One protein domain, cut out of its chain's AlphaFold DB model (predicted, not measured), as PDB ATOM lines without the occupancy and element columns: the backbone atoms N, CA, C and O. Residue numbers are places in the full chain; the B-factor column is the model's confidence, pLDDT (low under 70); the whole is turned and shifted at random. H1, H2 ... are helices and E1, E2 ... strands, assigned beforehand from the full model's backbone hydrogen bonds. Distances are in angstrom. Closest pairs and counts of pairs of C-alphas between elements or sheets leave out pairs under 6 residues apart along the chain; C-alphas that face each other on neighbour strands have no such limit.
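Overview. This is residues 615 to 682 of the 693 residues of an uncharacterized protein of Paenibacillus sonchi (UniProt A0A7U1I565). A small slab of four strands, E3, E4, E5 and E6 side by side, makes the body, and the one-turn helix H1 grazes it near one end of its inner strands. At one end of the long axis lies a separate little pair of strands, E1 and E2, joined to the body by residues 630 to 632, and at the opposite end the last residues, 679 to 682, trail away from the sheet. The printed part has 68 residues, with six named strands and one named helix in the order E1, E2, E3, E4, H1, E5, E6; the larger sheet runs E3, E4, E5, E6 and is mixed, while E1 and E2 are parallel. The class is mostly strand, though under half of the printed residues are in named elements: strands hold 24 and the helix 4 of the 68. The whole is only just loose, close to compact, with a radius of gyration of the C-alphas of 13.6 A, and its outline is flat, with spans of 48 by 28 by 14 A.

Along the chain. In the larger sheet, E5 is the longest strand, residues 659 to 664, 14.8 A from first to last C-alpha. E6, residues 670 to 674, is 12.2 A long and ends with C-alpha 674 at (-30.788, -23.949, 38.311). E4, residues 642 to 645, is 9.9 A long, and its centre is nearest to the mean of the C-alphas, at 1.0 A. E3 is residues 633 to 635, 6.6 A long, with C-alpha 633 at (-19.308, -28.936, 29.569). H1 is residues 651 to 654, 5.5 A long. In the smaller sheet, E1 is residues 616 to 618, 6.7 A long, beginning with C-alpha 616 at (-6.433, -32.749, 29.401), and E2 is residues 627 to 629, 6.6 A long.

Arrangement. In the larger sheet E4 and E5 are inner strands, and E3 and E6 are edge strands. E4 and E5 are parallel, with 14 degrees between their directions; N 661 and O 643 are 2.8 A apart, within hydrogen-bond range. E4, H1 and E5 form a strand-helix-strand unit, two parallel neighbour strands with a helix between them along the chain, and its crossover is right-handed. E5 and E6 are an antiparallel hairpin at 176 degrees, with N 672 and O 662 at 2.8 A and N 660 and O 674 at 2.9 A. E3 and E4 are an antiparallel hairpin at 171 degrees, with N 644 and O 633 at 2.8 A. H1 is on this sheet but only grazes it, with its residues 651 to 653; the closest C-alphas of H1 and E5 are those of Pro 652 and Ala 659, 5.0 A apart. H1 is too short for any O i to N i+4 pair inside it, and its one O i to N i+3 pair is within range. E2 and E3 meet only through their link. E1 and E2 are parallel at 14 degrees, with N 618 and O 628 at 2.9 A. E1 is apart from E3, E4, E5, E6 and H1.

Size, cuts and confidence. The two C-alphas farthest apart are those of Leu 621 and Ala 682, at 47.7 A. The printed part runs from residue 615 to 682 and has no cut. No link is long: the links E1 to E2, with 8 residues, and E3 to E4, with 6, are short, and the others are tight. The mean pLDDT of the printed part is 84.4, and the model's confidence is under 70 at residues 679 to 682.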
ATOM      1  N   ASN A 615      -2.237 -32.148  31.964       85.25
ATOM      2  CA  ASN A 615      -3.689 -31.944  32.051       85.25
ATOM      3  C   ASN A 615      -4.362 -32.199  30.680       85.25
ATOM      4  O   ASN A 615      -3.704 -32.057  29.650       85.25
ATOM      5  N   VAL A 616      -5.655 -32.547  30.641       88.69
ATOM      6  CA  VAL A 616      -6.433 -32.749  29.401       88.69
ATOM      7  C   VAL A 616      -7.215 -31.479  29.060       88.69
ATOM      8  O   VAL A 616      -8.092 -31.069  29.817       88.69
ATOM      9  N   GLY A 617      -6.915 -30.867  27.913       86.38
ATOM     10  CA  GLY A 617      -7.634 -29.701  27.396       86.38
ATOM     11  C   GLY A 617      -8.630 -30.076  26.300       86.38
ATOM     12  O   GLY A 617      -8.258 -30.729  25.326       86.38
ATOM     13  N   VAL A 618      -9.881 -29.633  26.421       88.44
ATOM     14  CA  VAL A 618     -10.890 -29.708  25.351       88.44
ATOM     15  C   VAL A 618     -11.183 -28.286  24.881       88.44
ATOM     16  O   VAL A 618     -11.727 -27.479  25.629       88.44
ATOM     17  N   GLY A 619     -10.772 -27.950  23.655       85.56
ATOM     18  CA  GLY A 619     -10.891 -26.587  23.111       85.56
ATOM     19  C   GLY A 619      -9.854 -25.581  23.639       85.56
ATOM     20  O   GLY A 619      -9.899 -24.416  23.258       85.56
ATOM     21  N   THR A 620      -8.904 -26.013  24.477       85.88
ATOM     22  CA  THR A 620      -7.798 -25.194  25.013       85.88
ATOM     23  C   THR A 620      -6.450 -25.891  24.817       85.88
ATOM     24  O   THR A 620      -6.349 -27.105  24.985       85.88
ATOM     25  N   LEU A 621      -5.407 -25.128  24.467       86.44
ATOM     26  CA  LEU A 621      -4.027 -25.623  24.324       86.44
ATOM     27  C   LEU A 621      -3.206 -25.492  25.620       86.44
ATOM     28  O   LEU A 621      -2.093 -26.009  25.698       86.44
ATOM     29  N   THR A 622      -3.739 -24.805  26.635       87.88
ATOM     30  CA  THR A 622      -3.060 -24.526  27.912       87.88
ATOM     31  C   THR A 622      -3.986 -24.832  29.099       87.88
ATOM     32  O   THR A 622      -4.407 -23.904  29.790       87.88
ATOM     33  N   PRO A 623      -4.358 -26.103  29.322       88.62
ATOM     34  CA  PRO A 623      -5.288 -26.487  30.385       88.62
ATOM     35  C   PRO A 623      -4.724 -26.208  31.791       88.62
ATOM     36  O   PRO A 623      -3.670 -26.742  32.153       88.62
ATOM     37  N   ALA A 624      -5.424 -25.403  32.597       87.62
ATOM     38  CA  ALA A 624      -4.990 -25.034  33.953       87.62
ATOM     39  C   ALA A 624      -5.281 -26.129  35.001       87.62
ATOM     40  O   ALA A 624      -4.507 -26.308  35.943       87.62
ATOM     41  N   ASP A 625      -6.335 -26.918  34.781       86.50
ATOM     42  CA  ASP A 625      -6.779 -28.027  35.631       86.50
ATOM     43  C   ASP A 625      -6.694 -29.375  34.907       86.50
ATOM     44  O   ASP A 625      -6.592 -29.428  33.685       86.50
ATOM     45  N   LYS A 626      -6.770 -30.489  35.653       84.06
ATOM     46  CA  LYS A 626      -6.632 -31.857  35.109       84.06
ATOM     47  C   LYS A 626      -7.565 -32.164  33.936       84.06
ATOM     48  O   LYS A 626      -7.157 -32.894  33.035       84.06
ATOM     49  N   LEU A 627      -8.763 -31.587  33.942       86.56
ATOM     50  CA  LEU A 627      -9.659 -31.494  32.797       86.56
ATOM     51  C   LEU A 627     -10.103 -30.034  32.681       86.56
ATOM     52  O   LEU A 627     -10.801 -29.545  33.565       86.56
ATOM     53  N   ASP A 628      -9.713 -29.366  31.604       85.81
ATOM     54  CA  ASP A 628     -10.078 -27.977  31.324       85.81
ATOM     55  C   ASP A 628     -10.826 -27.918  29.988       85.81
ATOM     56  O   ASP A 628     -10.338 -28.391  28.957       85.81
ATOM     57  N   VAL A 629     -12.049 -27.392  30.016       89.12
ATOM     58  CA  VAL A 629     -12.941 -27.327  28.856       89.12
ATOM     59  C   VAL A 629     -13.208 -25.862  28.543       89.12
ATOM     60  O   VAL A 629     -13.973 -25.197  29.240       89.12
ATOM     61  N   ALA A 630     -12.616 -25.366  27.459       86.19
ATOM     62  CA  ALA A 630     -12.915 -24.039  26.941       86.19
ATOM     63  C   ALA A 630     -14.186 -24.107  26.085       86.19
ATOM     64  O   ALA A 630     -14.148 -24.386  24.887       86.19
ATOM     65  N   GLY A 631     -15.328 -23.895  26.734       86.56
ATOM     66  CA  GLY A 631     -16.651 -23.998  26.132       86.56
ATOM     67  C   GLY A 631     -17.661 -24.514  27.146       86.56
ATOM     68  O   GLY A 631     -17.517 -24.323  28.350       86.56
ATOM     69  N   GLU A 632     -18.700 -25.176  26.656       87.00
ATOM     70  CA  GLU A 632     -19.723 -25.752  27.520       87.00
ATOM     71  C   GLU A 632     -19.395 -27.208  27.840       87.00
ATOM     72  O   GLU A 632     -19.193 -28.029  26.943       87.00
ATOM     73  N   LEU A 633     -19.416 -27.554  29.123       89.06
ATOM     74  CA  LEU A 633     -19.308 -28.936  29.569       89.06
ATOM     75  C   LEU A 633     -20.704 -29.446  29.924       89.06
ATOM     76  O   LEU A 633     -21.385 -28.875  30.770       89.06
ATOM     77  N   ARG A 634     -21.141 -30.547  29.314       83.75
ATOM     78  CA  ARG A 634     -22.373 -31.237  29.715       83.75
ATOM     79  C   ARG A 634     -22.034 -32.602  30.289       83.75
ATOM     80  O   ARG A 634     -21.469 -33.442  29.597       83.75
ATOM     81  N   VAL A 635     -22.450 -32.839  31.526       87.06
ATOM     82  CA  VAL A 635     -22.317 -34.130  32.208       87.06
ATOM     83  C   VAL A 635     -23.688 -34.819  32.191       87.06
ATOM     84  O   VAL A 635     -24.705 -34.159  32.389       87.06
ATOM     85  N   LEU A 636     -23.734 -36.134  31.928       80.50
ATOM     86  CA  LEU A 636     -24.964 -36.955  31.843       80.50
ATOM     87  C   LEU A 636     -25.931 -36.585  30.691       80.50
ATOM     88  O   LEU A 636     -27.120 -36.357  30.911       80.50
ATOM     89  N   SER A 637     -25.457 -36.585  29.441       72.19
ATOM     90  CA  SER A 637     -26.163 -36.084  28.241       72.19
ATOM     91  C   SER A 637     -27.531 -36.708  27.879       72.19
ATOM     92  O   SER A 637     -28.192 -36.162  27.000       72.19
ATOM     93  N   GLY A 638     -27.993 -37.787  28.531       72.31
ATOM     94  CA  GLY A 638     -29.196 -38.535  28.108       72.31
ATOM     95  C   GLY A 638     -30.355 -38.679  29.109       72.31
ATOM     96  O   GLY A 638     -31.494 -38.819  28.675       72.31
ATOM     97  N   LYS A 639     -30.115 -38.667  30.429       80.88
ATOM     98  CA  LYS A 639     -31.184 -38.916  31.427       80.88
ATOM     99  C   LYS A 639     -31.464 -37.733  32.342       80.88
ATOM    100  O   LYS A 639     -32.632 -37.455  32.567       80.88
ATOM    101  N   ASN A 640     -30.433 -37.049  32.835       86.81
ATOM    102  CA  ASN A 640     -30.549 -35.888  33.723       86.81
ATOM    103  C   ASN A 640     -29.329 -34.970  33.517       86.81
ATOM    104  O   ASN A 640     -28.431 -34.964  34.363       86.81
ATOM    105  N   PRO A 641     -29.209 -34.293  32.363       88.81
ATOM    106  CA  PRO A 641     -27.997 -33.552  32.051       88.81
ATOM    107  C   PRO A 641     -27.822 -32.346  32.975       88.81
ATOM    108  O   PRO A 641     -28.770 -31.597  33.217       88.81
ATOM    109  N   ILE A 642     -26.584 -32.133  33.420       90.56
ATOM    110  CA  ILE A 642     -26.136 -30.890  34.054       90.56
ATOM    111  C   ILE A 642     -25.175 -30.203  33.084       90.56
ATOM    112  O   ILE A 642     -24.179 -30.802  32.669       90.56
ATOM    113  N   ARG A 643     -25.487 -28.967  32.687       88.88
ATOM    114  CA  ARG A 643     -24.638 -28.148  31.808       88.88
ATOM    115  C   ARG A 643     -23.871 -27.112  32.628       88.88
ATOM    116  O   ARG A 643     -24.460 -26.457  33.479       88.88
ATOM    117  N   PHE A 644     -22.589 -26.952  32.340       91.56
ATOM    118  CA  PHE A 644     -21.741 -25.880  32.843       91.56
ATOM    119  C   PHE A 644     -21.499 -24.885  31.712       91.56
ATOM    120  O   PHE A 644     -21.044 -25.279  30.636       91.56
ATOM    121  N   THR A 645     -21.842 -23.619  31.936       88.69
ATOM    122  CA  THR A 645     -21.797 -22.565  30.910       88.69
ATOM    123  C   THR A 645     -21.194 -21.271  31.460       88.69
ATOM    124  O   THR A 645     -21.197 -21.005  32.662       88.69
ATOM    125  N   SER A 646     -20.659 -20.431  30.574       88.88
ATOM    126  CA  SER A 646     -20.126 -19.106  30.929       88.88
ATOM    127  C   SER A 646     -21.191 -17.997  30.938       88.88
ATOM    128  O   SER A 646     -20.898 -16.853  31.278       88.88
ATOM    129  N   ALA A 647     -22.417 -18.311  30.518       88.69
ATOM    130  CA  ALA A 647     -23.579 -17.427  30.514       88.69
ATOM    131  C   ALA A 647     -24.855 -18.272  30.568       88.69
ATOM    132  O   ALA A 647     -24.856 -19.409  30.095       88.69
ATOM    133  N   TRP A 648     -25.932 -17.731  31.137       87.81
ATOM    134  CA  TRP A 648     -27.219 -18.423  31.196       87.81
ATOM    135  C   TRP A 648     -27.729 -18.770  29.794       87.81
ATOM    136  O   TRP A 648     -27.913 -17.881  28.961       87.81
ATOM    137  N   SER A 649     -27.986 -20.058  29.546       87.12
ATOM    138  CA  SER A 649     -28.449 -20.540  28.238       87.12
ATOM    139  C   SER A 649     -29.942 -20.875  28.178       87.12
ATOM    140  O   SER A 649     -30.455 -21.158  27.094       87.12
ATOM    141  N   GLY A 650     -30.655 -20.853  29.309       87.44
ATOM    142  CA  GLY A 650     -32.055 -21.287  29.356       87.44
ATOM    143  C   GLY A 650     -32.217 -22.805  29.282       87.44
ATOM    144  O   GLY A 650     -33.308 -23.287  28.987       87.44
ATOM    145  N   PHE A 651     -31.149 -23.580  29.497       87.75
ATOM    146  CA  PHE A 651     -31.164 -25.022  29.262       87.75
ATOM    147  C   PHE A 651     -32.212 -25.759  30.128       87.75
ATOM    148  O   PHE A 651     -33.045 -26.453  29.555       87.75
ATOM    149  N   PRO A 652     -32.306 -25.545  31.454       87.50
ATOM    150  CA  PRO A 652     -33.352 -26.124  32.309       87.50
ATOM    151  C   PRO A 652     -34.802 -25.837  31.889       87.50
ATOM    152  O   PRO A 652     -35.707 -26.576  32.283       87.50
ATOM    153  N   ASP A 653     -35.040 -24.781  31.104       85.88
ATOM    154  CA  ASP A 653     -36.377 -24.428  30.618       85.88
ATOM    155  C   ASP A 653     -36.804 -25.284  29.413       85.88
ATOM    156  O   ASP A 653     -37.994 -25.352  29.100       85.88
ATOM    157  N   GLN A 654     -35.860 -25.966  28.749       87.25
ATOM    158  CA  GLN A 654     -36.131 -26.766  27.551       87.25
ATOM    159  C   GLN A 654     -36.688 -28.160  27.865       87.25
ATOM    160  O   GLN A 654     -37.465 -28.692  27.072       87.25
ATOM    161  N   ALA A 655     -36.332 -28.763  29.007       85.31
ATOM    162  CA  ALA A 655     -36.961 -29.999  29.472       85.31
ATOM    163  C   ALA A 655     -36.874 -30.191  30.990       85.31
ATOM    164  O   ALA A 655     -35.954 -29.741  31.670       85.31
ATOM    165  N   HIS A 656     -37.827 -30.957  31.524       85.50
ATOM    166  CA  HIS A 656     -38.014 -31.112  32.962       85.50
ATOM    167  C   HIS A 656     -36.866 -31.788  33.717       85.50
ATOM    168  O   HIS A 656     -36.764 -31.638  34.926       85.50
ATOM    169  N   ASN A 657     -35.994 -32.526  33.045       85.19
ATOM    170  CA  ASN A 657     -34.893 -33.278  33.644       85.19
ATOM    171  C   ASN A 657     -33.525 -32.574  33.526       85.19
ATOM    172  O   ASN A 657     -32.501 -33.195  33.802       85.19
ATOM    173  N   GLN A 658     -33.483 -31.306  33.112       88.69
ATOM    174  CA  GLN A 658     -32.244 -30.592  32.789       88.69
ATOM    175  C   GLN A 658     -31.859 -29.593  33.885       88.69
ATOM    176  O   GLN A 658     -32.720 -28.901  34.415       88.69
ATOM    177  N   ALA A 659     -30.573 -29.507  34.222       89.31
ATOM    178  CA  ALA A 659     -30.031 -28.522  35.156       89.31
ATOM    179  C   ALA A 659     -28.846 -27.768  34.532       89.31
ATOM    180  O   ALA A 659     -28.175 -28.274  33.628       89.31
ATOM    181  N   GLU A 660     -28.575 -26.560  35.017       89.94
ATOM    182  CA  GLU A 660     -27.478 -25.719  34.539       89.94
ATOM    183  C   GLU A 660     -26.812 -24.979  35.698       89.94
ATOM    184  O   GLU A 660     -27.476 -24.464  36.601       89.94
ATOM    185  N   ILE A 661     -25.482 -24.954  35.656       91.69
ATOM    186  CA  ILE A 661     -24.623 -24.153  36.517       91.69
ATOM    187  C   ILE A 661     -23.886 -23.183  35.600       91.69
ATOM    188  O   ILE A 661     -23.039 -23.606  34.814       91.69
ATOM    189  N   SER A 662     -24.204 -21.897  35.677       89.38
ATOM    190  CA  SER A 662     -23.588 -20.886  34.822       89.38
ATOM    191  C   SER A 662     -22.872 -19.826  35.644       89.38
ATOM    192  O   SER A 662     -23.449 -19.249  36.562       89.38
ATOM    193  N   ASN A 663     -21.612 -19.539  35.325       91.06
ATOM    194  CA  ASN A 663     -20.941 -18.354  35.864       91.06
ATOM    195  C   ASN A 663     -21.190 -17.174  34.920       91.06
ATOM    196  O   ASN A 663     -20.309 -16.789  34.152       91.06
ATOM    197  N   ASP A 664     -22.420 -16.659  34.920       85.81
ATOM    198  CA  ASP A 664     -22.843 -15.613  33.993       85.81
ATOM    199  C   ASP A 664     -22.185 -14.286  34.361       85.81
ATOM    200  O   ASP A 664     -22.502 -13.685  35.379       85.81
ATOM    201  N   THR A 665     -21.282 -13.796  33.519       88.00
ATOM    202  CA  THR A 665     -20.637 -12.482  33.701       88.00
ATOM    203  C   THR A 665     -21.298 -11.368  32.879       88.00
ATOM    204  O   THR A 665     -20.840 -10.225  32.892       88.00
ATOM    205  N   THR A 666     -22.393 -11.674  32.178       86.88
ATOM    206  CA  THR A 666     -23.025 -10.811  31.173       86.88
ATOM    207  C   THR A 666     -24.371 -10.252  31.644       86.88
ATOM    208  O   THR A 666     -24.418  -9.139  32.169       86.88
ATOM    209  N   THR A 667     -25.461 -10.996  31.454       86.81
ATOM    210  CA  THR A 667     -26.841 -10.558  31.688       86.81
ATOM    211  C   THR A 667     -27.170 -10.575  33.172       86.81
ATOM    212  O   THR A 667     -27.683  -9.592  33.702       86.81
ATOM    213  N   TYR A 668     -26.839 -11.674  33.851       85.88
ATOM    214  CA  TYR A 668     -27.185 -11.870  35.259       85.88
ATOM    215  C   TYR A 668     -26.014 -11.579  36.198       85.88
ATOM    216  O   TYR A 668     -26.246 -11.361  37.386       85.88
ATOM    217  N   LYS A 669     -24.777 -11.524  35.675       88.50
ATOM    218  CA  LYS A 669     -23.559 -11.113  36.409       88.50
ATOM    219  C   LYS A 669     -23.384 -11.852  37.747       88.50
ATOM    220  O   LYS A 669     -22.974 -11.254  38.741       88.50
ATOM    221  N   SER A 670     -23.751 -13.131  37.784       87.00
ATOM    222  CA  SER A 670     -23.763 -13.972  38.979       87.00
ATOM    223  C   SER A 670     -23.572 -15.452  38.631       87.00
ATOM    224  O   SER A 670     -23.837 -15.870  37.502       87.00
ATOM    225  N   LEU A 671     -23.164 -16.253  39.622       88.75
ATOM    226  CA  LEU A 671     -23.254 -17.710  39.543       88.75
ATOM    227  C   LEU A 671     -24.726 -18.130  39.649       88.75
ATOM    228  O   LEU A 671     -25.353 -17.945  40.694       88.75
ATOM    229  N   MET A 672     -25.265 -18.730  38.594       84.81
ATOM    230  CA  MET A 672     -26.608 -19.297  38.577       84.81
ATOM    231  C   MET A 672     -26.526 -20.814  38.737       84.81
ATOM    232  O   MET A 672     -25.809 -21.482  37.999       84.81
ATOM    233  N   LEU A 673     -27.281 -21.363  39.688       87.81
ATOM    234  CA  LEU A 673     -27.489 -22.803  39.847       87.81
ATOM    235  C   LEU A 673     -28.980 -23.081  39.716       87.81
ATOM    236  O   LEU A 673     -29.759 -22.769  40.619       87.81
ATOM    237  N   ILE A 674     -29.386 -23.655  38.589       84.88
ATOM    238  CA  ILE A 674     -30.788 -23.949  38.311       84.88
ATOM    239  C   ILE A 674     -30.941 -25.456  38.153       84.88
ATOM    240  O   ILE A 674     -30.379 -26.078  37.254       84.88
ATOM    241  N   GLY A 675     -31.687 -26.048  39.087       81.88
ATOM    242  CA  GLY A 675     -32.002 -27.471  39.091       81.88
ATOM    243  C   GLY A 675     -33.070 -27.844  38.065       81.88
ATOM    244  O   GLY A 675     -33.719 -26.990  37.464       81.88
ATOM    245  N   ASN A 676     -33.287 -29.148  37.920       81.81
ATOM    246  CA  ASN A 676     -34.316 -29.678  37.037       81.81
ATOM    247  C   ASN A 676     -35.740 -29.370  37.538       81.81
ATOM    248  O   ASN A 676     -35.975 -29.150  38.726       81.81
ATOM    249  N   SER A 677     -36.703 -29.370  36.617       77.00
ATOM    250  CA  SER A 677     -38.110 -29.052  36.883       77.00
ATOM    251  C   SER A 677     -39.037 -30.278  36.885       77.00
ATOM    252  O   SER A 677     -40.250 -30.136  36.725       77.00
ATOM    253  N   SER A 678     -38.487 -31.477  37.115       73.44
ATOM    254  CA  SER A 678     -39.197 -32.769  37.053       73.44
ATOM    255  C   SER A 678     -40.351 -32.899  38.045       73.44
ATOM    256  O   SER A 678     -41.265 -33.685  37.820       73.44
ATOM    257  N   SER A 679     -40.366 -32.082  39.100       66.50
ATOM    258  CA  SER A 679     -41.430 -32.046  40.104       66.50
ATOM    259  C   SER A 679     -42.175 -30.703  40.146       66.50
ATOM    260  O   SER A 679     -42.410 -30.161  41.233       66.50
ATOM    261  N   ARG A 680     -42.510 -30.099  38.997       56.00
ATOM    262  CA  ARG A 680     -43.271 -28.834  38.966       56.00
ATOM    263  C   ARG A 680     -44.652 -29.030  39.620       56.00
ATOM    264  O   ARG A 680     -45.519 -29.695  39.065       56.00
ATOM    265  N   THR A 681     -44.871 -28.444  40.797       51.28
ATOM    266  CA  THR A 681     -46.219 -28.270  41.361       51.28
ATOM    267  C   THR A 681     -46.869 -27.017  40.766       51.28
ATOM    268  O   THR A 681     -46.176 -26.100  40.322       51.28
ATOM    269  N   ALA A 682     -48.205 -26.980  40.749       45.72
ATOM    270  CA  ALA A 682     -49.062 -26.048  40.001       45.72
ATOM    271  C   ALA A 682     -48.849 -24.524  40.223       45.72
ATOM    272  O   ALA A 682     -49.521 -23.730  39.579       45.72
TER     273      ALA A 682